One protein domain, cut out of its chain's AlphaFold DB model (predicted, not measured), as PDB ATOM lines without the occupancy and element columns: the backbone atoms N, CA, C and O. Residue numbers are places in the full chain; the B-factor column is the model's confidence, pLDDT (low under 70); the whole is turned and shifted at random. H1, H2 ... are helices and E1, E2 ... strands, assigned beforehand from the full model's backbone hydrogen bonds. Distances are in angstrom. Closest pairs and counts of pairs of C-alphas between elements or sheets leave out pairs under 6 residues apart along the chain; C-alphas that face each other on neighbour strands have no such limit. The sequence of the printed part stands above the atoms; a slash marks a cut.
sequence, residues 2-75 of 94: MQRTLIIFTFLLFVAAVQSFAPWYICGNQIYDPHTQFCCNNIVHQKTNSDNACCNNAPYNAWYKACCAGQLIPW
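What this domain is: This is residues 2 to 75 of the 94 residues of an uncharacterized protein of Octopus bimaculoides (UniProt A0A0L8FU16). Four small two-stranded hairpins, E1-E2, E3-E4, E5-E6 and E7-E8, follow one another in a row, and a long arm, residues 2 to 21 with helix H1, sticks out beyond the E1-E2 end. The arm makes much of the length: the whole spans 66 by 25 by 21 A, the body without it 33 by 20 by 14 A. The printed part has 74 residues, with one named helix followed by eight named strands in four antiparallel sheets of two; the class is mixed, helices and strands. The whole is extended, with a radius of gyration of the C-alphas of 20.2 A.

How they stand to each other: E3, residues 37 to 40, and E4, residues 43 to 46, form a hairpin, with N 38 and O 45 2.9 A apart, within hydrogen-bond range. On its N-terminal side along the chain comes the hairpin of E1, residues 25 to 27, and E2, residues 30 to 32, with N 27 and O 30 at 2.9 A. The closest C-alphas of E1 and E3 are those of Cys 27 and Cys 39, 5.5 A apart. The hairpin of E5, residues 53 to 55, and E6, residues 58 to 60, has N 60 and O 53 at 2.8 A; the closest C-alphas of E3 and E5, Cys 40 and Cys 54, are 5.4 A apart. In the hairpin of E7, residues 65 to 68, and E8, residues 71 to 74, N 66 and O 73 are 2.7 A apart; the closest C-alphas of E5 and E7, Cys 55 and Cys 67, are at 5.3 A. E1 is apart from E5, and E3 from E7. H1, residues 2 to 18, is apart from E2 to E8; every O i to N i+4 pair in it is within hydrogen-bond range.

Where its parts are: H1 is 24.9 A long, from C-alpha 2 at (43.241, 30.298, 51.598) to C-alpha 18 at (50.736, 19.789, 72.838). E8 ends with C-alpha 74 at (41.908, -10.505, 103.575).

The domain as a whole: The C-alphas farthest apart, Met 2 and Ile 73, are 66.2 A from each other. The printed part has no cut and no long link. Residues 2 to 3 and 18 to 23 have pLDDT under 70.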
ATOM      1  N   MET A   2      42.190  31.301  51.300       61.75
ATOM      2  CA  MET A   2      43.241  30.298  51.598       61.75
ATOM      3  C   MET A   2      44.088  30.536  52.871       61.75
ATOM      4  O   MET A   2      44.433  29.588  53.565       61.75
ATOM      5  N   GLN A   3      44.410  31.788  53.209       66.12
ATOM      6  CA  GLN A   3      45.376  32.099  54.279       66.12
ATOM      7  C   GLN A   3      44.816  31.933  55.705       66.12
ATOM      8  O   GLN A   3      45.553  31.582  56.621       66.12
ATOM      9  N   ARG A   4      43.501  32.118  55.894       72.88
ATOM     10  CA  ARG A   4      42.829  31.882  57.187       72.88
ATOM     11  C   ARG A   4      42.782  30.394  57.541       72.88
ATOM     12  O   ARG A   4      42.979  30.038  58.696       72.88
ATOM     13  N   THR A   5      42.585  29.537  56.543       73.25
ATOM     14  CA  THR A   5      42.552  28.079  56.714       73.25
ATOM     15  C   THR A   5      43.917  27.526  57.135       73.25
ATOM     16  O   THR A   5      43.979  26.646  57.987       73.25
ATOM     17  N   LEU A   6      45.014  28.090  56.611       79.31
ATOM     18  CA  LEU A   6      46.388  27.689  56.946       79.31
ATOM     19  C   LEU A   6      46.751  27.981  58.417       79.31
ATOM     20  O   LEU A   6      47.389  27.167  59.083       79.31
ATOM     21  N   ILE A   7      46.308  29.128  58.944       81.12
ATOM     22  CA  ILE A   7      46.528  29.524  60.347       81.12
ATOM     23  C   ILE A   7      45.759  28.598  61.295       81.12
ATOM     24  O   ILE A   7      46.296  28.159  62.305       81.12
ATOM     25  N   ILE A   8      44.520  28.244  60.951       81.94
ATOM     26  CA  ILE A   8      43.720  27.307  61.749       81.94
ATOM     27  C   ILE A   8      44.380  25.925  61.765       81.94
ATOM     28  O   ILE A   8      44.514  25.326  62.824       81.94
ATOM     29  N   PHE A   9      44.845  25.434  60.613       83.25
ATOM     30  CA  PHE A   9      45.479  24.118  60.515       83.25
ATOM     31  C   PHE A   9      46.794  24.042  61.305       83.25
ATOM     32  O   PHE A   9      47.038  23.073  62.014       83.25
ATOM     33  N   THR A  10      47.617  25.090  61.243       82.31
ATOM     34  CA  THR A  10      48.862  25.180  62.027       82.31
ATOM     35  C   THR A  10      48.595  25.288  63.528       82.31
ATOM     36  O   THR A  10      49.266  24.617  64.307       82.31
ATOM     37  N   PHE A  11      47.580  26.050  63.944       83.19
ATOM     38  CA  PHE A  11      47.168  26.133  65.345       83.19
ATOM     39  C   PHE A  11      46.622  24.793  65.853       83.19
ATOM     40  O   PHE A  11      46.978  24.371  66.945       83.19
ATOM     41  N   LEU A  12      45.826  24.081  65.049       80.75
ATOM     42  CA  LEU A  12      45.319  22.746  65.380       80.75
ATOM     43  C   LEU A  12      46.433  21.702  65.471       80.75
ATOM     44  O   LEU A  12      46.394  20.880  66.375       80.75
ATOM     45  N   LEU A  13      47.433  21.737  64.587       79.88
ATOM     46  CA  LEU A  13      48.598  20.850  64.670       79.88
ATOM     47  C   LEU A  13      49.452  21.145  65.904       79.88
ATOM     48  O   LEU A  13      49.897  20.215  66.568       79.88
ATOM     49  N   PHE A  14      49.653  22.423  66.233       78.00
ATOM     50  CA  PHE A  14      50.360  22.827  67.446       78.00
ATOM     51  C   PHE A  14      49.602  22.363  68.690       78.00
ATOM     52  O   PHE A  14      50.180  21.716  69.555       78.00
ATOM     53  N   VAL A  15      48.292  22.616  68.729       73.69
ATOM     54  CA  VAL A  15      47.384  22.200  69.799       73.69
ATOM     55  C   VAL A  15      47.328  20.673  69.924       73.69
ATOM     56  O   VAL A  15      47.452  20.181  71.035       73.69
ATOM     57  N   ALA A  16      47.255  19.915  68.828       70.19
ATOM     58  CA  ALA A  16      47.289  18.450  68.840       70.19
ATOM     59  C   ALA A  16      48.655  17.887  69.272       70.19
ATOM     60  O   ALA A  16      48.706  16.882  69.979       70.19
ATOM     61  N   ALA A  17      49.758  18.541  68.895       70.38
ATOM     62  CA  ALA A  17      51.096  18.173  69.351       70.38
ATOM     63  C   ALA A  17      51.264  18.413  70.861       70.38
ATOM     64  O   ALA A  17      51.877  17.589  71.542       70.38
ATOM     65  N   VAL A  18      50.682  19.495  71.398       66.69
ATOM     66  CA  VAL A  18      50.736  19.789  72.838       66.69
ATOM     67  C   VAL A  18      49.645  19.084  73.649       66.69
ATOM     68  O   VAL A  18      49.851  18.849  74.825       66.69
ATOM     69  N   GLN A  19      48.524  18.647  73.067       60.50
ATOM     70  CA  GLN A  19      47.428  17.940  73.764       60.50
ATOM     71  C   GLN A  19      47.770  16.514  74.225       60.50
ATOM     72  O   GLN A  19      46.910  15.802  74.737       60.50
ATOM     73  N   SER A  20      49.034  16.115  74.120       57.53
ATOM     74  CA  SER A  20      49.592  14.903  74.717       57.53
ATOM     75  C   SER A  20      49.797  15.006  76.239       57.53
ATOM     76  O   SER A  20      50.397  14.110  76.834       57.53
ATOM     77  N   PHE A  21      49.287  16.060  76.891       61.91
ATOM     78  CA  PHE A  21      49.289  16.200  78.347       61.91
ATOM     79  C   PHE A  21      48.492  15.063  78.996       61.91
ATOM     80  O   PHE A  21      47.275  15.141  79.171       61.91
ATOM     81  N   ALA A  22      49.198  14.000  79.380       63.16
ATOM     82  CA  ALA A  22      48.706  13.063  80.372       63.16
ATOM     83  C   ALA A  22      48.200  13.876  81.580       63.16
ATOM     84  O   ALA A  22      48.882  14.822  81.993       63.16
ATOM     85  N   PRO A  23      47.013  13.566  82.134       68.25
ATOM     86  CA  PRO A  23      46.545  14.253  83.326       68.25
ATOM     87  C   PRO A  23      47.611  14.110  84.412       68.25
ATOM     88  O   PRO A  23      48.032  12.998  84.727       68.25
ATOM     89  N   TRP A  24      48.095  15.232  84.947       75.88
ATOM     90  CA  TRP A  24      49.001  15.210  86.088       75.88
ATOM     91  C   TRP A  24      48.215  14.719  87.304       75.88
ATOM     92  O   TRP A  24      47.221  15.328  87.705       75.88
ATOM     93  N   TYR A  25      48.636  13.605  87.894       86.94
ATOM     94  CA  TYR A  25      48.074  13.152  89.160       86.94
ATOM     95  C   TYR A  25      48.929  13.727  90.281       86.94
ATOM     96  O   TYR A  25      50.157  13.663  90.237       86.94
ATOM     97  N   ILE A  26      48.278  14.344  91.264       90.50
ATOM     98  CA  ILE A  26      48.949  15.016  92.377       90.50
ATOM     99  C   ILE A  26      48.583  14.294  93.667       90.50
ATOM    100  O   ILE A  26      47.419  13.984  93.915       90.50
ATOM    101  N   CYS A  27      49.594  14.033  94.486       91.94
ATOM    102  CA  CYS A  27      49.476  13.453  95.812       91.94
ATOM    103  C   CYS A  27      50.206  14.365  96.798       91.94
ATOM    104  O   CYS A  27      51.428  14.517  96.711       91.94
ATOM    105  N   GLY A  28      49.471  15.022  97.698       89.00
ATOM    106  CA  GLY A  28      50.035  16.087  98.530       89.00
ATOM    107  C   GLY A  28      50.655  17.196  97.669       89.00
ATOM    108  O   GLY A  28      49.947  17.903  96.957       89.00
ATOM    109  N   ASN A  29      51.985  17.303  97.700       90.44
ATOM    110  CA  ASN A  29      52.768  18.290  96.945       90.44
ATOM    111  C   ASN A  29      53.649  17.656  95.850       90.44
ATOM    112  O   ASN A  29      54.586  18.290  95.367       90.44
ATOM    113  N   GLN A  30      53.396  16.397  95.487       90.44
ATOM    114  CA  GLN A  30      54.190  15.642  94.516       90.44
ATOM    115  C   GLN A  30      53.317  15.249  93.321       90.44
ATOM    116  O   GLN A  30      52.198  14.763  93.491       90.44
ATOM    117  N   ILE A  31      53.843  15.442  92.112       90.06
ATOM    118  CA  ILE A  31      53.255  14.885  90.890       90.06
ATOM    119  C   ILE A  31      53.698  13.425  90.795       90.06
ATOM    120  O   ILE A  31      54.861  13.117  91.059       90.06
ATOM    121  N   TYR A  32      52.782  12.538  90.422       89.88
ATOM    122  CA  TYR A  32      53.071  11.125  90.237       89.88
ATOM    123  C   TYR A  32      52.439  10.584  88.957       89.88
ATOM    124  O   TYR A  32      51.445  11.109  88.452       89.88
ATOM    125  N   ASP A  33      53.030   9.514  88.441       89.75
ATOM    126  CA  ASP A  33      52.501   8.765  87.311       89.75
ATOM    127  C   ASP A  33      51.547   7.670  87.822       89.75
ATOM    128  O   ASP A  33      51.996   6.721  88.461       89.75
ATOM    129  N   PRO A  34      50.235   7.729  87.546       85.88
ATOM    130  CA  PRO A  34      49.275   6.727  88.014       85.88
ATOM    131  C   PRO A  34      49.497   5.340  87.395       85.88
ATOM    132  O   PRO A  34      48.911   4.366  87.871       85.88
ATOM    133  N   HIS A  35      50.279   5.212  86.318       86.69
ATOM    134  CA  HIS A  35      50.570   3.922  85.698       86.69
ATOM    135  C   HIS A  35      51.579   3.132  86.525       86.69
ATOM    136  O   HIS A  35      51.414   1.924  86.693       86.69
ATOM    137  N   THR A  36      52.562   3.818  87.101       89.81
ATOM    138  CA  THR A  36      53.665   3.214  87.860       89.81
ATOM    139  C   THR A  36      53.579   3.472  89.362       89.81
ATOM    140  O   THR A  36      54.173   2.739  90.147       89.81
ATOM    141  N   GLN A  37      52.794   4.458  89.787       92.31
ATOM    142  CA  GLN A  37      52.720   4.938  91.162       92.31
ATOM    143  C   GLN A  37      51.268   5.069  91.636       92.31
ATOM    144  O   GLN A  37      50.312   5.068  90.856       92.31
ATOM    145  N   PHE A  38      51.093   5.169  92.949       89.56
ATOM    146  CA  PHE A  38      49.815   5.462  93.585       89.56
ATOM    147  C   PHE A  38      50.007   6.395  94.781       89.56
ATOM    148  O   PHE A  38      51.079   6.460  95.378       89.56
ATOM    149  N   CYS A  39      48.950   7.121  95.129       90.06
ATOM    150  CA  CYS A  39      48.931   7.996  96.292       90.06
ATOM    151  C   CYS A  39      48.377   7.249  97.508       90.06
ATOM    152  O   CYS A  39      47.303   6.650  97.425       90.06
ATOM    153  N   CYS A  40      49.073   7.316  98.640       91.12
ATOM    154  CA  CYS A  40      48.566   6.842  99.921       91.12
ATOM    155  C   CYS A  40      48.944   7.829 101.020       91.12
ATOM    156  O   CYS A  40      50.120   8.124 101.203       91.12
ATOM    157  N   ASN A  41      47.954   8.370 101.732       88.62
ATOM    158  CA  ASN A  41      48.177   9.344 102.807       88.62
ATOM    159  C   ASN A  41      49.127  10.500 102.417       88.62
ATOM    160  O   ASN A  41      50.079  10.807 103.129       88.62
ATOM    161  N   ASN A  42      48.878  11.124 101.256       89.38
ATOM    162  CA  ASN A  42      49.693  12.209 100.682       89.38
ATOM    163  C   ASN A  42      51.156  11.846 100.365       89.38
ATOM    164  O   ASN A  42      51.959  12.733 100.079       89.38
ATOM    165  N   ILE A  43      51.498  10.557 100.379       90.50
ATOM    166  CA  ILE A  43      52.805  10.032  99.997       90.50
ATOM    167  C   ILE A  43      52.647   9.249  98.694       90.50
ATOM    168  O   ILE A  43      51.712   8.465  98.516       90.50
ATOM    169  N   VAL A  44      53.565   9.482  97.760       91.69
ATOM    170  CA  VAL A  44      53.627   8.743  96.500       91.69
ATOM    171  C   VAL A  44      54.371   7.435  96.735       91.69
ATOM    172  O   VAL A  44      55.522   7.433  97.171       91.69
ATOM    173  N   HIS A  45      53.723   6.325  96.410       90.62
ATOM    174  CA  HIS A  45      54.294   4.987  96.471       90.62
ATOM    175  C   HIS A  45      54.451   4.415  95.066       90.62
ATOM    176  O   HIS A  45      53.621   4.647  94.186       90.62
ATOM    177  N   GLN A  46      55.511   3.638  94.858       91.81
ATOM    178  CA  GLN A  46      55.669   2.840  93.644       91.81
ATOM    179  C   GLN A  46      54.724   1.645  93.702       91.81
ATOM    180  O   GLN A  46      54.624   0.989  94.739       91.81
ATOM    181  N   LYS A  47      54.058   1.342  92.589       89.44
ATOM    182  CA  LYS A  47      53.302   0.100  92.452       89.44
ATOM    183  C   LYS A  47      54.290  -1.053  92.404       89.44
ATOM    184  O   LYS A  47      55.142  -1.124  91.521       89.44
ATOM    185  N   THR A  48      54.163  -1.971  93.343       87.44
ATOM    186  CA  THR A  48      54.933  -3.211  93.377       87.44
ATOM    187  C   THR A  48      53.975  -4.395  93.377       87.44
ATOM    188  O   THR A  48      52.770  -4.257  93.589       87.44
ATOM    189  N   ASN A  49      54.513  -5.600  93.182       81.00
ATOM    190  CA  ASN A  49      53.723  -6.816  93.364       81.00
ATOM    191  C   ASN A  49      53.248  -6.989  94.807       81.00
ATOM    192  O   ASN A  49      52.313  -7.751  95.016       81.00
ATOM    193  N   SER A  50      53.897  -6.341  95.785       82.75
ATOM    194  CA  SER A  50      53.512  -6.378  97.196       82.75
ATOM    195  C   SER A  50      52.488  -5.308  97.551       82.75
ATOM    196  O   SER A  50      51.654  -5.582  98.401       82.75
ATOM    197  N   ASP A  51      52.517  -4.145  96.901       83.81
ATOM    198  CA  ASP A  51      51.735  -2.973  97.285       83.81
ATOM    199  C   ASP A  51      51.252  -2.220  96.049       83.81
ATOM    200  O   ASP A  51      52.026  -1.639  95.286       83.81
ATOM    201  N   ASN A  52      49.942  -2.236  95.847       85.06
ATOM    202  CA  ASN A  52      49.308  -1.656  94.665       85.06
ATOM    203  C   ASN A  52      48.024  -0.878  94.985       85.06
ATOM    204  O   ASN A  52      47.457  -0.254  94.087       85.06
ATOM    205  N   ALA A  53      47.578  -0.896  96.241       85.75
ATOM    206  CA  ALA A  53      46.409  -0.180  96.723       85.75
ATOM    207  C   ALA A  53      46.695   0.489  98.072       85.75
ATOM    208  O   ALA A  53      47.661   0.160  98.757       85.75
ATOM    209  N   CYS A  54      45.841   1.437  98.456       88.69
ATOM    210  CA  CYS A  54      45.936   2.161  99.718       88.69
ATOM    211  C   CYS A  54      44.660   1.972 100.536       88.69
ATOM    212  O   CYS A  54      43.555   2.100 100.008       88.69
ATOM    213  N   CYS A  55      44.813   1.681 101.825       86.69
ATOM    214  CA  CYS A  55      43.724   1.640 102.790       86.69
ATOM    215  C   CYS A  55      44.016   2.650 103.893       86.69
ATOM    216  O   CYS A  55      44.897   2.408 104.720       86.69
ATOM    217  N   ASN A  56      43.302   3.779 103.887       80.69
ATOM    218  CA  ASN A  56      43.610   4.958 104.701       80.69
ATOM    219  C   ASN A  56      45.073   5.403 104.543       80.69
ATOM    220  O   ASN A  56      45.399   6.193 103.658       80.69
ATOM    221  N   ASN A  57      45.945   4.860 105.396       83.19
ATOM    222  CA  ASN A  57      47.338   5.256 105.541       83.19
ATOM    223  C   ASN A  57      48.319   4.108 105.301       83.19
ATOM    224  O   ASN A  57      49.525   4.305 105.427       83.19
ATOM    225  N   ALA A  58      47.812   2.918 104.980       86.19
ATOM    226  CA  ALA A  58      48.626   1.742 104.750       86.19
ATOM    227  C   ALA A  58      48.538   1.318 103.278       86.19
ATOM    228  O   ALA A  58      47.445   0.959 102.814       86.19
ATOM    229  N   PRO A  59      49.659   1.329 102.536       89.31
ATOM    230  CA  PRO A  59      49.733   0.608 101.280       89.31
ATOM    231  C   PRO A  59      49.561  -0.894 101.544       89.31
ATOM    232  O   PRO A  59      49.951  -1.406 102.599       89.31
ATOM    233  N   TYR A  60      48.903  -1.588 100.623       87.94
ATOM    234  CA  TYR A  60      48.651  -3.016 100.744       87.94
ATOM    235  C   TYR A  60      48.546  -3.703  99.386       87.94
ATOM    236  O   TYR A  60      48.328  -3.079  98.342       87.94
ATOM    237  N   ASN A  61      48.631  -5.031  99.435       88.31
ATOM    238  CA  ASN A  61      48.401  -5.889  98.290       88.31
ATOM    239  C   ASN A  61      46.916  -6.171  98.044       88.31
ATOM    240  O   ASN A  61      46.298  -6.957  98.770       88.31
ATOM    241  N   ALA A  62      46.357  -5.611  96.981       82.50
ATOM    242  CA  ALA A  62      44.986  -5.873  96.560       82.50
ATOM    243  C   ALA A  62      44.738  -7.314  96.083       82.50
ATOM    244  O   ALA A  62      43.586  -7.695  95.906       82.50
ATOM    245  N   TRP A  63      45.780  -8.131  95.885       84.06
ATOM    246  CA  TRP A  63      45.628  -9.528  95.473       84.06
ATOM    247  C   TRP A  63      45.083 -10.425  96.588       84.06
ATOM    248  O   TRP A  63      44.342 -11.364  96.322       84.06
ATOM    249  N   TYR A  64      45.465 -10.161  97.839       83.38
ATOM    250  CA  TYR A  64      45.079 -11.001  98.980       83.38
ATOM    251  C   TYR A  64      44.452 -10.225 100.139       83.38
ATOM    252  O   TYR A  64      43.944 -10.842 101.078       83.38
ATOM    253  N   LYS A  65      44.445  -8.889 100.089       84.19
ATOM    254  CA  LYS A  65      43.788  -8.012 101.062       84.19
ATOM    255  C   LYS A  65      42.796  -7.085 100.374       84.19
ATOM    256  O   LYS A  65      42.906  -6.791  99.192       84.19
ATOM    257  N   ALA A  66      41.838  -6.616 101.151       81.88
ATOM    258  CA  ALA A  66      40.844  -5.626 100.802       81.88
ATOM    259  C   ALA A  66      40.772  -4.584 101.925       81.88
ATOM    260  O   ALA A  66      41.039  -4.886 103.091       81.88
ATOM    261  N   CYS A  67      40.414  -3.353 101.572       81.31
ATOM    262  CA  CYS A  67      40.174  -2.287 102.536       81.31
ATOM    263  C   CYS A  67      38.682  -2.199 102.854       81.31
ATOM    264  O   CYS A  67      37.869  -2.006 101.953       81.31
ATOM    265  N   CYS A  68      38.331  -2.294 104.133       79.00
ATOM    266  CA  CYS A  68      36.968  -2.176 104.622       79.00
ATOM    267  C   CYS A  68      36.900  -1.200 105.791       79.00
ATOM    268  O   CYS A  68      37.473  -1.463 106.842       79.00
ATOM    269  N   ALA A  69      36.233  -0.061 105.611       75.31
ATOM    270  CA  ALA A  69      36.086   0.985 106.630       75.31
ATOM    271  C   ALA A  69      37.433   1.409 107.254       75.31
ATOM    272  O   ALA A  69      37.516   1.732 108.436       75.31
ATOM    273  N   GLY A  70      38.509   1.374 106.458       75.31
ATOM    274  CA  GLY A  70      39.859   1.672 106.931       75.31
ATOM    275  C   GLY A  70      40.626   0.505 107.552       75.31
ATOM    276  O   GLY A  70      41.758   0.695 107.992       75.31
ATOM    277  N   GLN A  71      40.043  -0.691 107.589       80.44
ATOM    278  CA  GLN A  71      40.677  -1.915 108.069       80.44
ATOM    279  C   GLN A  71      41.075  -2.823 106.908       80.44
ATOM    280  O   GLN A  71      40.309  -3.038 105.970       80.44
ATOM    281  N   LEU A  72      42.275  -3.398 106.993       83.50
ATOM    282  CA  LEU A  72      42.723  -4.419 106.052       83.50
ATOM    283  C   LEU A  72      42.152  -5.771 106.460       83.50
ATOM    284  O   LEU A  72      42.571  -6.364 107.453       83.50
ATOM    285  N   ILE A  73      41.227  -6.272 105.657       81.56
ATOM    286  CA  ILE A  73      40.700  -7.629 105.764       81.56
ATOM    287  C   ILE A  73      41.262  -8.448 104.609       81.56
ATOM    288  O   ILE A  73      41.505  -7.889 103.541       81.56
ATOM    289  N   PRO A  74      41.517  -9.753 104.757       82.25
ATOM    290  CA  PRO A  74      41.908 -10.505 103.575       82.25
ATOM    291  C   PRO A  74      40.721 -10.628 102.588       82.25
ATOM    292  O   PRO A  74      39.560 -10.393 102.937       82.25
ATOM    293  N   TRP A  75      41.009 -10.906 101.319       74.31
ATOM    294  CA  TRP A  75      40.054 -10.741 100.210       74.31
ATOM    295  C   TRP A  75      38.859 -11.722 100.219       74.31
ATOM    296  O   TRP A  75      37.718 -11.312 100.054       74.31
TER     297      TRP A  75